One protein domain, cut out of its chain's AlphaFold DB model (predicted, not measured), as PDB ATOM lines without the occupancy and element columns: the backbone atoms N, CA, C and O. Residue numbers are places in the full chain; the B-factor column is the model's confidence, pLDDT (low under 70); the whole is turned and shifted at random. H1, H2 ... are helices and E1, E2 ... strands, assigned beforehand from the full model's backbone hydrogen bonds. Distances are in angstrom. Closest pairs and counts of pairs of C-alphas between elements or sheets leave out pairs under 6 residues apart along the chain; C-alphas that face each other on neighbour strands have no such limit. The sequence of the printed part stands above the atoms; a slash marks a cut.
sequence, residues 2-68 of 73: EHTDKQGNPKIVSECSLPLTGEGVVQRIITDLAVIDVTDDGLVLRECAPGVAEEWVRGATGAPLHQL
ATOM      1  N   GLU A   2     -42.632 -24.381  17.389       96.19
ATOM      2  CA  GLU A   2     -43.877 -25.161  17.558       96.19
ATOM      3  C   GLU A   2     -43.729 -26.161  18.713       96.19
ATOM      4  O   GLU A   2     -42.663 -26.796  18.828       96.19
ATOM      5  N   HIS A   3     -44.767 -26.275  19.546       97.19
ATOM      6  CA  HIS A   3     -44.806 -27.119  20.744       97.19
ATOM      7  C   HIS A   3     -44.800 -28.615  20.402       97.19
ATOM      8  O   HIS A   3     -44.117 -29.409  21.053       97.19
ATOM      9  N   THR A   4     -45.492 -28.986  19.324       97.19
ATOM     10  CA  THR A   4     -45.530 -30.347  18.780       97.19
ATOM     11  C   THR A   4     -44.874 -30.417  17.404       97.19
ATOM     12  O   THR A   4     -44.591 -29.403  16.758       97.19
ATOM     13  N   ASP A   5     -44.579 -31.628  16.938       95.50
ATOM     14  CA  ASP A   5     -44.214 -31.854  15.540       95.50
ATOM     15  C   ASP A   5     -45.453 -31.828  14.615       95.50
ATOM     16  O   ASP A   5     -46.586 -31.613  15.047       95.50
ATOM     17  N   LYS A   6     -45.241 -32.075  13.316       93.88
ATOM     18  CA  LYS A   6     -46.317 -32.112  12.304       93.88
ATOM     19  C   LYS A   6     -47.326 -33.251  12.502       93.88
ATOM     20  O   LYS A   6     -48.375 -33.233  11.869       93.88
ATOM     21  N   GLN A   7     -46.988 -34.253  13.308       94.00
ATOM     22  CA  GLN A   7     -47.833 -35.402  13.633       94.00
ATOM     23  C   GLN A   7     -48.522 -35.231  14.997       94.00
ATOM     24  O   GLN A   7     -49.284 -36.105  15.399       94.00
ATOM     25  N   GLY A   8     -48.276 -34.117  15.698       93.00
ATOM     26  CA  GLY A   8     -48.815 -33.847  17.030       93.00
ATOM     27  C   GLY A   8     -48.001 -34.464  18.170       93.00
ATOM     28  O   GLY A   8     -48.443 -34.408  19.314       93.00
ATOM     29  N   ASN A   9     -46.817 -35.027  17.900       95.81
ATOM     30  CA  ASN A   9     -45.981 -35.582  18.962       95.81
ATOM     31  C   ASN A   9     -45.331 -34.453  19.782       95.81
ATOM     32  O   ASN A   9     -44.851 -33.476  19.187       95.81
ATOM     33  N   PRO A  10     -45.244 -34.590  21.118       97.25
ATOM     34  CA  PRO A  10     -44.551 -33.630  21.966       97.25
ATOM     35  C   PRO A  10     -43.084 -33.461  21.577       97.25
ATOM     36  O   PRO A  10     -42.367 -34.443  21.377       97.25
ATOM     37  N   LYS A  11     -42.613 -32.212  21.523       96.69
ATOM     38  CA  LYS A  11     -41.180 -31.913  21.342       96.69
ATOM     39  C   LYS A  11     -40.461 -31.636  22.657       96.69
ATOM     40  O   LYS A  11     -39.242 -31.758  22.716       96.69
ATOM     41  N   ILE A  12     -41.208 -31.256  23.689       97.31
ATOM     42  CA  ILE A  12     -40.704 -31.103  25.052       97.31
ATOM     43  C   ILE A  12     -40.915 -32.448  25.742       97.31
ATOM     44  O   ILE A  12     -42.052 -32.856  25.965       97.31
ATOM     45  N   VAL A  13     -39.824 -33.161  26.003       96.94
ATOM     46  CA  VAL A  13     -39.810 -34.548  26.490       96.94
ATOM     47  C   VAL A  13     -38.787 -34.702  27.608       96.94
ATOM     48  O   VAL A  13     -37.851 -33.908  27.697       96.94
ATOM     49  N   SER A  14     -38.949 -35.728  28.444       95.06
ATOM     50  CA  SER A  14     -38.018 -36.005  29.547       95.06
ATOM     51  C   SER A  14     -36.615 -36.404  29.076       95.06
ATOM     52  O   SER A  14     -35.648 -36.180  29.794       95.06
ATOM     53  N   GLU A  15     -36.494 -36.991  27.882       95.19
ATOM     54  CA  GLU A  15     -35.218 -37.410  27.300       95.19
ATOM     55  C   GLU A  15     -35.219 -37.167  25.788       95.19
ATOM     56  O   GLU A  15     -36.132 -37.586  25.070       95.19
ATOM     57  N   CYS A  16     -34.197 -36.470  25.287       95.38
ATOM     58  CA  CYS A  16     -34.047 -36.238  23.856       95.38
ATOM     59  C   CYS A  16     -33.573 -37.514  23.155       95.38
ATOM     60  O   CYS A  16     -32.528 -38.063  23.480       95.38
ATOM     61  N   SER A  17     -34.298 -37.937  22.121       93.94
ATOM     62  CA  SER A  17     -33.897 -39.062  21.263       93.94
ATOM     63  C   SER A  17     -32.903 -38.675  20.163       93.94
ATOM     64  O   SER A  17     -32.311 -39.540  19.520       93.94
ATOM     65  N   LEU A  18     -32.736 -37.373  19.918       94.44
ATOM     66  CA  LEU A  18     -31.814 -36.825  18.928       94.44
ATOM     67  C   LEU A  18     -30.505 -36.383  19.596       94.44
ATOM     68  O   LEU A  18     -30.521 -36.036  20.777       94.44
ATOM     69  N   PRO A  19     -29.386 -36.331  18.847       96.88
ATOM     70  CA  PRO A  19     -28.122 -35.831  19.374       96.88
ATOM     71  C   PRO A  19     -28.275 -34.442  20.003       96.88
ATOM     72  O   PRO A  19     -28.800 -33.518  19.374       96.88
ATOM     73  N   LEU A  20     -27.800 -34.297  21.242       96.56
ATOM     74  CA  LEU A  20     -27.848 -33.027  21.956       96.56
ATOM     75  C   LEU A  20     -26.958 -31.995  21.261       96.56
ATOM     76  O   LEU A  20     -25.806 -32.260  20.929       96.56
ATOM     77  N   THR A  21     -27.494 -30.790  21.072       95.81
ATOM     78  CA  THR A  21     -26.703 -29.628  20.632       95.81
ATOM     79  C   THR A  21     -25.967 -28.977  21.811       95.81
ATOM     80  O   THR A  21     -24.882 -28.431  21.642       95.81
ATOM     81  N   GLY A  22     -26.544 -29.066  23.010       94.50
ATOM     82  CA  GLY A  22     -25.958 -28.645  24.277       94.50
ATOM     83  C   GLY A  22     -26.776 -29.212  25.434       94.50
ATOM     84  O   GLY A  22     -27.989 -29.383  25.306       94.50
ATOM     85  N   GLU A  23     -26.116 -29.530  26.541       95.56
ATOM     86  CA  GLU A  23     -26.728 -30.137  27.725       95.56
ATOM     87  C   GLU A  23     -26.914 -29.082  28.821       95.56
ATOM     88  O   GLU A  23     -25.987 -28.332  29.116       95.56
ATOM     89  N   GLY A  24     -28.121 -28.979  29.390       92.44
ATOM     90  CA  GLY A  24     -28.413 -28.036  30.482       92.44
ATOM     91  C   GLY A  24     -28.289 -26.547  30.120       92.44
ATOM     92  O   GLY A  24     -28.250 -25.697  31.000       92.44
ATOM     93  N   VAL A  25     -28.208 -26.207  28.828       96.00
ATOM     94  CA  VAL A  25     -27.942 -24.830  28.366       96.00
ATOM     95  C   VAL A  25     -29.194 -23.999  28.092       96.00
ATOM     96  O   VAL A  25     -29.076 -22.821  27.766       96.00
ATOM     97  N   VAL A  26     -30.386 -24.588  28.163       96.19
ATOM     98  CA  VAL A  26     -31.651 -23.892  27.888       96.19
ATOM     99  C   VAL A  26     -32.223 -23.376  29.202       96.19
ATOM    100  O   VAL A  26     -32.389 -24.164  30.120       96.19
ATOM    101  N   GLN A  27     -32.549 -22.081  29.286       96.25
ATOM    102  CA  GLN A  27     -33.198 -21.480  30.466       96.25
ATOM    103  C   GLN A  27     -34.713 -21.306  30.291       96.25
ATOM    104  O   GLN A  27     -35.458 -21.302  31.265       96.25
ATOM    105  N   ARG A  28     -35.185 -21.128  29.052       96.44
ATOM    106  CA  ARG A  28     -36.595 -20.860  28.745       96.44
ATOM    107  C   ARG A  28     -36.975 -21.405  27.377       96.44
ATOM    108  O   ARG A  28     -36.239 -21.240  26.403       96.44
ATOM    109  N   ILE A  29     -38.153 -22.003  27.302       97.25
ATOM    110  CA  ILE A  29     -38.766 -22.549  26.096       97.25
ATOM    111  C   ILE A  29     -40.018 -21.723  25.803       97.25
ATOM    112  O   ILE A  29     -40.929 -21.649  26.623       97.25
ATOM    113  N   ILE A  30     -40.062 -21.096  24.628       97.00
ATOM    114  CA  ILE A  30     -41.211 -20.300  24.176       97.00
ATOM    115  C   ILE A  30     -41.813 -20.974  22.948       97.00
ATOM    116  O   ILE A  30     -41.133 -21.172  21.924       97.00
ATOM    117  N   THR A  31     -43.092 -21.326  23.051       97.12
ATOM    118  CA  THR A  31     -43.848 -21.968  21.978       97.12
ATOM    119  C   THR A  31     -45.104 -21.194  21.601       97.12
ATOM    120  O   THR A  31     -45.417 -20.162  22.186       97.12
ATOM    121  N   ASP A  32     -45.805 -21.692  20.589       95.94
ATOM    122  CA  ASP A  32     -47.147 -21.263  20.194       95.94
ATOM    123  C   ASP A  32     -48.208 -21.487  21.292       95.94
ATOM    124  O   ASP A  32     -49.213 -20.784  21.320       95.94
ATOM    125  N   LEU A  33     -47.966 -22.421  22.222       96.38
ATOM    126  CA  LEU A  33     -48.886 -22.776  23.308       96.38
ATOM    127  C   LEU A  33     -48.523 -22.170  24.667       96.38
ATOM    128  O   LEU A  33     -49.426 -21.919  25.465       96.38
ATOM    129  N   ALA A  34     -47.234 -21.992  24.979       96.44
ATOM    130  CA  ALA A  34     -46.809 -21.632  26.330       96.44
ATOM    131  C   ALA A  34     -45.386 -21.066  26.430       96.44
ATOM    132  O   ALA A  34     -44.536 -21.276  25.558       96.44
ATOM    133  N   VAL A  35     -45.123 -20.418  27.565       96.69
ATOM    134  CA  VAL A  35     -43.785 -20.095  28.070       96.69
ATOM    135  C   VAL A  35     -43.465 -21.036  29.227       96.69
ATOM    136  O   VAL A  35     -44.219 -21.114  30.199       96.69
ATOM    137  N   ILE A  36     -42.343 -21.746  29.125       96.56
ATOM    138  CA  ILE A  36     -41.877 -22.719  30.118       96.56
ATOM    139  C   ILE A  36     -40.449 -22.359  30.522       96.56
ATOM    140  O   ILE A  36     -39.580 -22.222  29.661       96.56
ATOM    141  N   ASP A  37     -40.198 -22.233  31.819       96.56
ATOM    142  CA  ASP A  37     -38.850 -22.072  32.358       96.56
ATOM    143  C   ASP A  37     -38.209 -23.428  32.626       96.56
ATOM    144  O   ASP A  37     -38.866 -24.368  33.070       96.56
ATOM    145  N   VAL A  38     -36.909 -23.506  32.374       95.88
ATOM    146  CA  VAL A  38     -36.068 -24.633  32.762       95.88
ATOM    147  C   VAL A  38     -35.327 -24.215  34.023       95.88
ATOM    148  O   VAL A  38     -34.572 -23.243  34.017       95.88
ATOM    149  N   THR A  39     -35.581 -24.929  35.108       93.94
ATOM    150  CA  THR A  39     -35.000 -24.672  36.429       93.94
ATOM    151  C   THR A  39     -34.255 -25.908  36.916       93.94
ATOM    152  O   THR A  39     -34.417 -26.992  36.350       93.94
ATOM    153  N   ASP A  40     -33.485 -25.761  37.992       91.00
ATOM    154  CA  ASP A  40     -32.809 -26.892  38.639       91.00
ATOM    155  C   ASP A  40     -33.807 -27.953  39.145       91.00
ATOM    156  O   ASP A  40     -33.480 -29.138  39.195       91.00
ATOM    157  N   ASP A  41     -35.047 -27.545  39.442       89.56
ATOM    158  CA  ASP A  41     -36.138 -28.419  39.888       89.56
ATOM    159  C   ASP A  41     -36.975 -28.997  38.728       89.56
ATOM    160  O   ASP A  41     -37.917 -29.753  38.961       89.56
ATOM    161  N   GLY A  42     -36.645 -28.667  37.473       93.31
ATOM    162  CA  GLY A  42     -37.346 -29.135  36.276       93.31
ATOM    163  C   GLY A  42     -38.062 -28.029  35.498       93.31
ATOM    164  O   GLY A  42     -37.681 -26.856  35.533       93.31
ATOM    165  N   LEU A  43     -39.091 -28.414  34.736       96.56
ATOM    166  CA  LEU A  43     -39.814 -27.518  33.831       96.56
ATOM    167  C   LEU A  43     -40.977 -26.828  34.546       96.56
ATOM    168  O   LEU A  43     -41.877 -27.498  35.048       96.56
ATOM    169  N   VAL A  44     -41.006 -25.498  34.547       95.94
ATOM    170  CA  VAL A  44     -42.057 -24.697  35.192       95.94
ATOM    171  C   VAL A  44     -42.896 -24.001  34.129       95.94
ATOM    172  O   VAL A  44     -42.376 -23.199  33.353       95.94
ATOM    173  N   LEU A  45     -44.203 -24.268  34.095       95.62
ATOM    174  CA  LEU A  45     -45.116 -23.547  33.207       95.62
ATOM    175  C   LEU A  45     -45.319 -22.125  33.739       95.62
ATOM    176  O   LEU A  45     -45.825 -21.954  34.843       95.62
ATOM    177  N   ARG A  46     -44.932 -21.107  32.969       94.56
ATOM    178  CA  ARG A  46     -45.020 -19.699  33.388       94.56
ATOM    179  C   ARG A  46     -46.234 -18.987  32.826       94.56
ATOM    180  O   ARG A  46     -46.871 -18.221  33.543       94.56
ATOM    181  N   GLU A  47     -46.533 -19.222  31.555       94.25
ATOM    182  CA  GLU A  47     -47.639 -18.575  30.851       94.25
ATOM    183  C   GLU A  47     -48.222 -19.526  29.808       94.25
ATOM    184  O   GLU A  47     -47.488 -20.267  29.151       94.25
ATOM    185  N   CYS A  48     -49.539 -19.471  29.623       95.81
ATOM    186  CA  CYS A  48     -50.211 -20.067  28.475       95.81
ATOM    187  C   CYS A  48     -50.468 -18.987  27.425       95.81
ATOM    188  O   CYS A  48     -50.729 -17.828  27.758       95.81
ATOM    189  N   ALA A  49     -50.432 -19.368  26.152       94.62
ATOM    190  CA  ALA A  49     -50.836 -18.481  25.075       94.62
ATOM    191  C   ALA A  49     -52.318 -18.071  25.228       94.62
ATOM    192  O   ALA A  49     -53.111 -18.801  25.833       94.62
ATOM    193  N   PRO A  50     -52.732 -16.915  24.679       93.44
ATOM    194  CA  PRO A  50     -54.108 -16.446  24.798       93.44
ATOM    195  C   PRO A  50     -55.126 -17.489  24.322       93.44
ATOM    196  O   PRO A  50     -55.080 -17.944  23.181       93.44
ATOM    197  N   GLY A  51     -56.064 -17.855  25.200       94.06
ATOM    198  CA  GLY A  51     -57.100 -18.849  24.904       94.06
ATOM    199  C   GLY A  51     -56.646 -20.312  24.986       94.06
ATOM    200  O   GLY A  51     -57.465 -21.199  24.757       94.06
ATOM    201  N   VAL A  52     -55.388 -20.580  25.342       95.31
ATOM    202  CA  VAL A  52     -54.886 -21.931  25.614       95.31
ATOM    203  C   VAL A  52     -55.053 -22.232  27.099       95.31
ATOM    204  O   VAL A  52     -54.558 -21.495  27.949       95.31
ATOM    205  N   ALA A  53     -55.756 -23.318  27.417       93.50
ATOM    206  CA  ALA A  53     -55.872 -23.793  28.790       93.50
ATOM    207  C   ALA A  53     -54.658 -24.650  29.179       93.50
ATOM    208  O   ALA A  53     -54.082 -25.361  28.353       93.50
ATOM    209  N   GLU A  54     -54.282 -24.600  30.455       94.12
ATOM    210  CA  GLU A  54     -53.111 -25.301  30.987       94.12
ATOM    211  C   GLU A  54     -53.161 -26.814  30.728       94.12
ATOM    212  O   GLU A  54     -52.131 -27.416  30.410       94.12
ATOM    213  N   GLU A  55     -54.343 -27.440  30.795       94.38
ATOM    214  CA  GLU A  55     -54.461 -28.883  30.559       94.38
ATOM    215  C   GLU A  55     -54.022 -29.275  29.143       94.38
ATOM    216  O   GLU A  55     -53.453 -30.349  28.948       94.38
ATOM    217  N   TRP A  56     -54.228 -28.392  28.161       94.69
ATOM    218  CA  TRP A  56     -53.807 -28.627  26.781       94.69
ATOM    219  C   TRP A  56     -52.291 -28.597  26.647       94.69
ATOM    220  O   TRP A  56     -51.721 -29.469  25.996       94.69
ATOM    221  N   VAL A  57     -51.632 -27.641  27.306       96.19
ATOM    222  CA  VAL A  57     -50.165 -27.565  27.332       96.19
ATOM    223  C   VAL A  57     -49.588 -28.826  27.967       96.19
ATOM    224  O   VAL A  57     -48.688 -29.447  27.404       96.19
ATOM    225  N   ARG A  58     -50.149 -29.257  29.103       95.81
ATOM    226  CA  ARG A  58     -49.734 -30.490  29.788       95.81
ATOM    227  C   ARG A  58     -49.942 -31.727  28.919       95.81
ATOM    228  O   ARG A  58     -49.062 -32.575  28.874       95.81
ATOM    229  N   GLY A  59     -51.063 -31.815  28.204       96.44
ATOM    230  CA  GLY A  59     -51.327 -32.909  27.265       96.44
ATOM    231  C   GLY A  59     -50.394 -32.916  26.048       96.44
ATOM    232  O   GLY A  59     -50.096 -33.983  25.515       96.44
ATOM    233  N   ALA A  60     -49.908 -31.745  25.629       96.88
ATOM    234  CA  ALA A  60     -48.974 -31.584  24.516       96.88
ATOM    235  C   ALA A  60     -47.489 -31.660  24.931       96.88
ATOM    236  O   ALA A  60     -46.614 -31.646  24.060       96.88
ATOM    237  N   THR A  61     -47.194 -31.775  26.230       97.75
ATOM    238  CA  THR A  61     -45.836 -31.887  26.781       97.75
ATOM    239  C   THR A  61     -45.575 -33.329  27.224       97.75
ATOM    240  O   THR A  61     -46.294 -33.883  28.048       97.75
ATOM    241  N   GLY A  62     -44.503 -33.942  26.728       96.94
ATOM    242  CA  GLY A  62     -44.066 -35.292  27.100       96.94
ATOM    243  C   GLY A  62     -43.172 -35.337  28.345       96.94
ATOM    244  O   GLY A  62     -42.418 -36.292  28.516       96.94
ATOM    245  N   ALA A  63     -43.203 -34.292  29.171       96.56
ATOM    246  CA  ALA A  63     -42.430 -34.149  30.398       96.56
ATOM    247  C   ALA A  63     -43.308 -33.527  31.499       96.56
ATOM    248  O   ALA A  63     -44.217 -32.753  31.185       96.56
ATOM    249  N   PRO A  64     -43.057 -33.828  32.785       95.31
ATOM    250  CA  PRO A  64     -43.765 -33.186  33.885       95.31
ATOM    251  C   PRO A  64     -43.557 -31.666  33.874       95.31
ATOM    252  O   PRO A  64     -42.430 -31.195  33.752       95.31
ATOM    253  N   LEU A  65     -44.648 -30.913  34.038       95.06
ATOM    254  CA  LEU A  65     -44.604 -29.467  34.258       95.06
ATOM    255  C   LEU A  65     -44.971 -29.153  35.710       95.06
ATOM    256  O   LEU A  65     -46.029 -29.564  36.197       95.06
ATOM    257  N   HIS A  66     -44.137 -28.381  36.389       92.69
ATOM    258  CA  HIS A  66     -44.445 -27.793  37.686       92.69
ATOM    259  C   HIS A  66     -45.393 -26.599  37.521       92.69
ATOM    260  O   HIS A  66     -45.474 -25.991  36.449       92.69
ATOM    261  N   GLN A  67     -46.183 -26.330  38.565       77.88
ATOM    262  CA  GLN A  67     -47.258 -25.342  38.520       77.88
ATOM    263  C   GLN A  67     -46.717 -23.911  38.409       77.88
ATOM    264  O   GLN A  67     -45.648 -23.586  38.922       77.88
ATOM    265  N   LEU A  68     -47.526 -23.074  37.766       64.00
ATOM    266  CA  LEU A  68     -47.384 -21.635  37.627       64.00
ATOM    267  C   LEU A  68     -47.166 -20.961  38.990       64.00
ATOM    268  O   LEU A  68     -48.098 -20.841  39.787       64.00
TER     269      LEU A  68
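Overview. This is residues 2 to 68 of the 73 residues of the protein "Succinyl-CoA:3-ketoacid-coenzyme A transferase subunit B" of Rhodococcus aetherivorans (UniProt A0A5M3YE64). This model has little regular structure: a long winding stretch, residues 2 to 27, leads into a small three-stranded hairpin sheet, with one short helix, H1, over its strand E3. Residues 16 to 23 stick out as a loop. The printed part has 67 residues, 23 in named elements, in the order E1, E2, E3, H1; the class is mixed. It is compact, radius of gyration of the C-alphas 11.6 A, spanning 33 by 29 by 16 A.

Arrangement. Find E1, residues 28 to 30, E2, 34 to 39, and E3, 42 to 48: a meander, each strand the antiparallel neighbour of the one before. N 29 and O 36 are 2.8 A apart, N 37 and O 44 2.8 A, within hydrogen-bond range. H1, residues 54 to 60, is on the sheet; its closest C-alphas to E3 are Glu 54 and Cys 48, 6.5 A. Every O i to N i+4 pair in H1 is within hydrogen-bond range.

Along the chain. E1 begins at C-alpha 28 (-36.595, -20.860, 28.745). E2 runs 15.8 A, E3 17.6 A. H1 ends at C-alpha 60 (-48.974, -31.584, 24.516).

Size, cuts and confidence. The printed part has no cut; pLDDT is under 70 at residue 68.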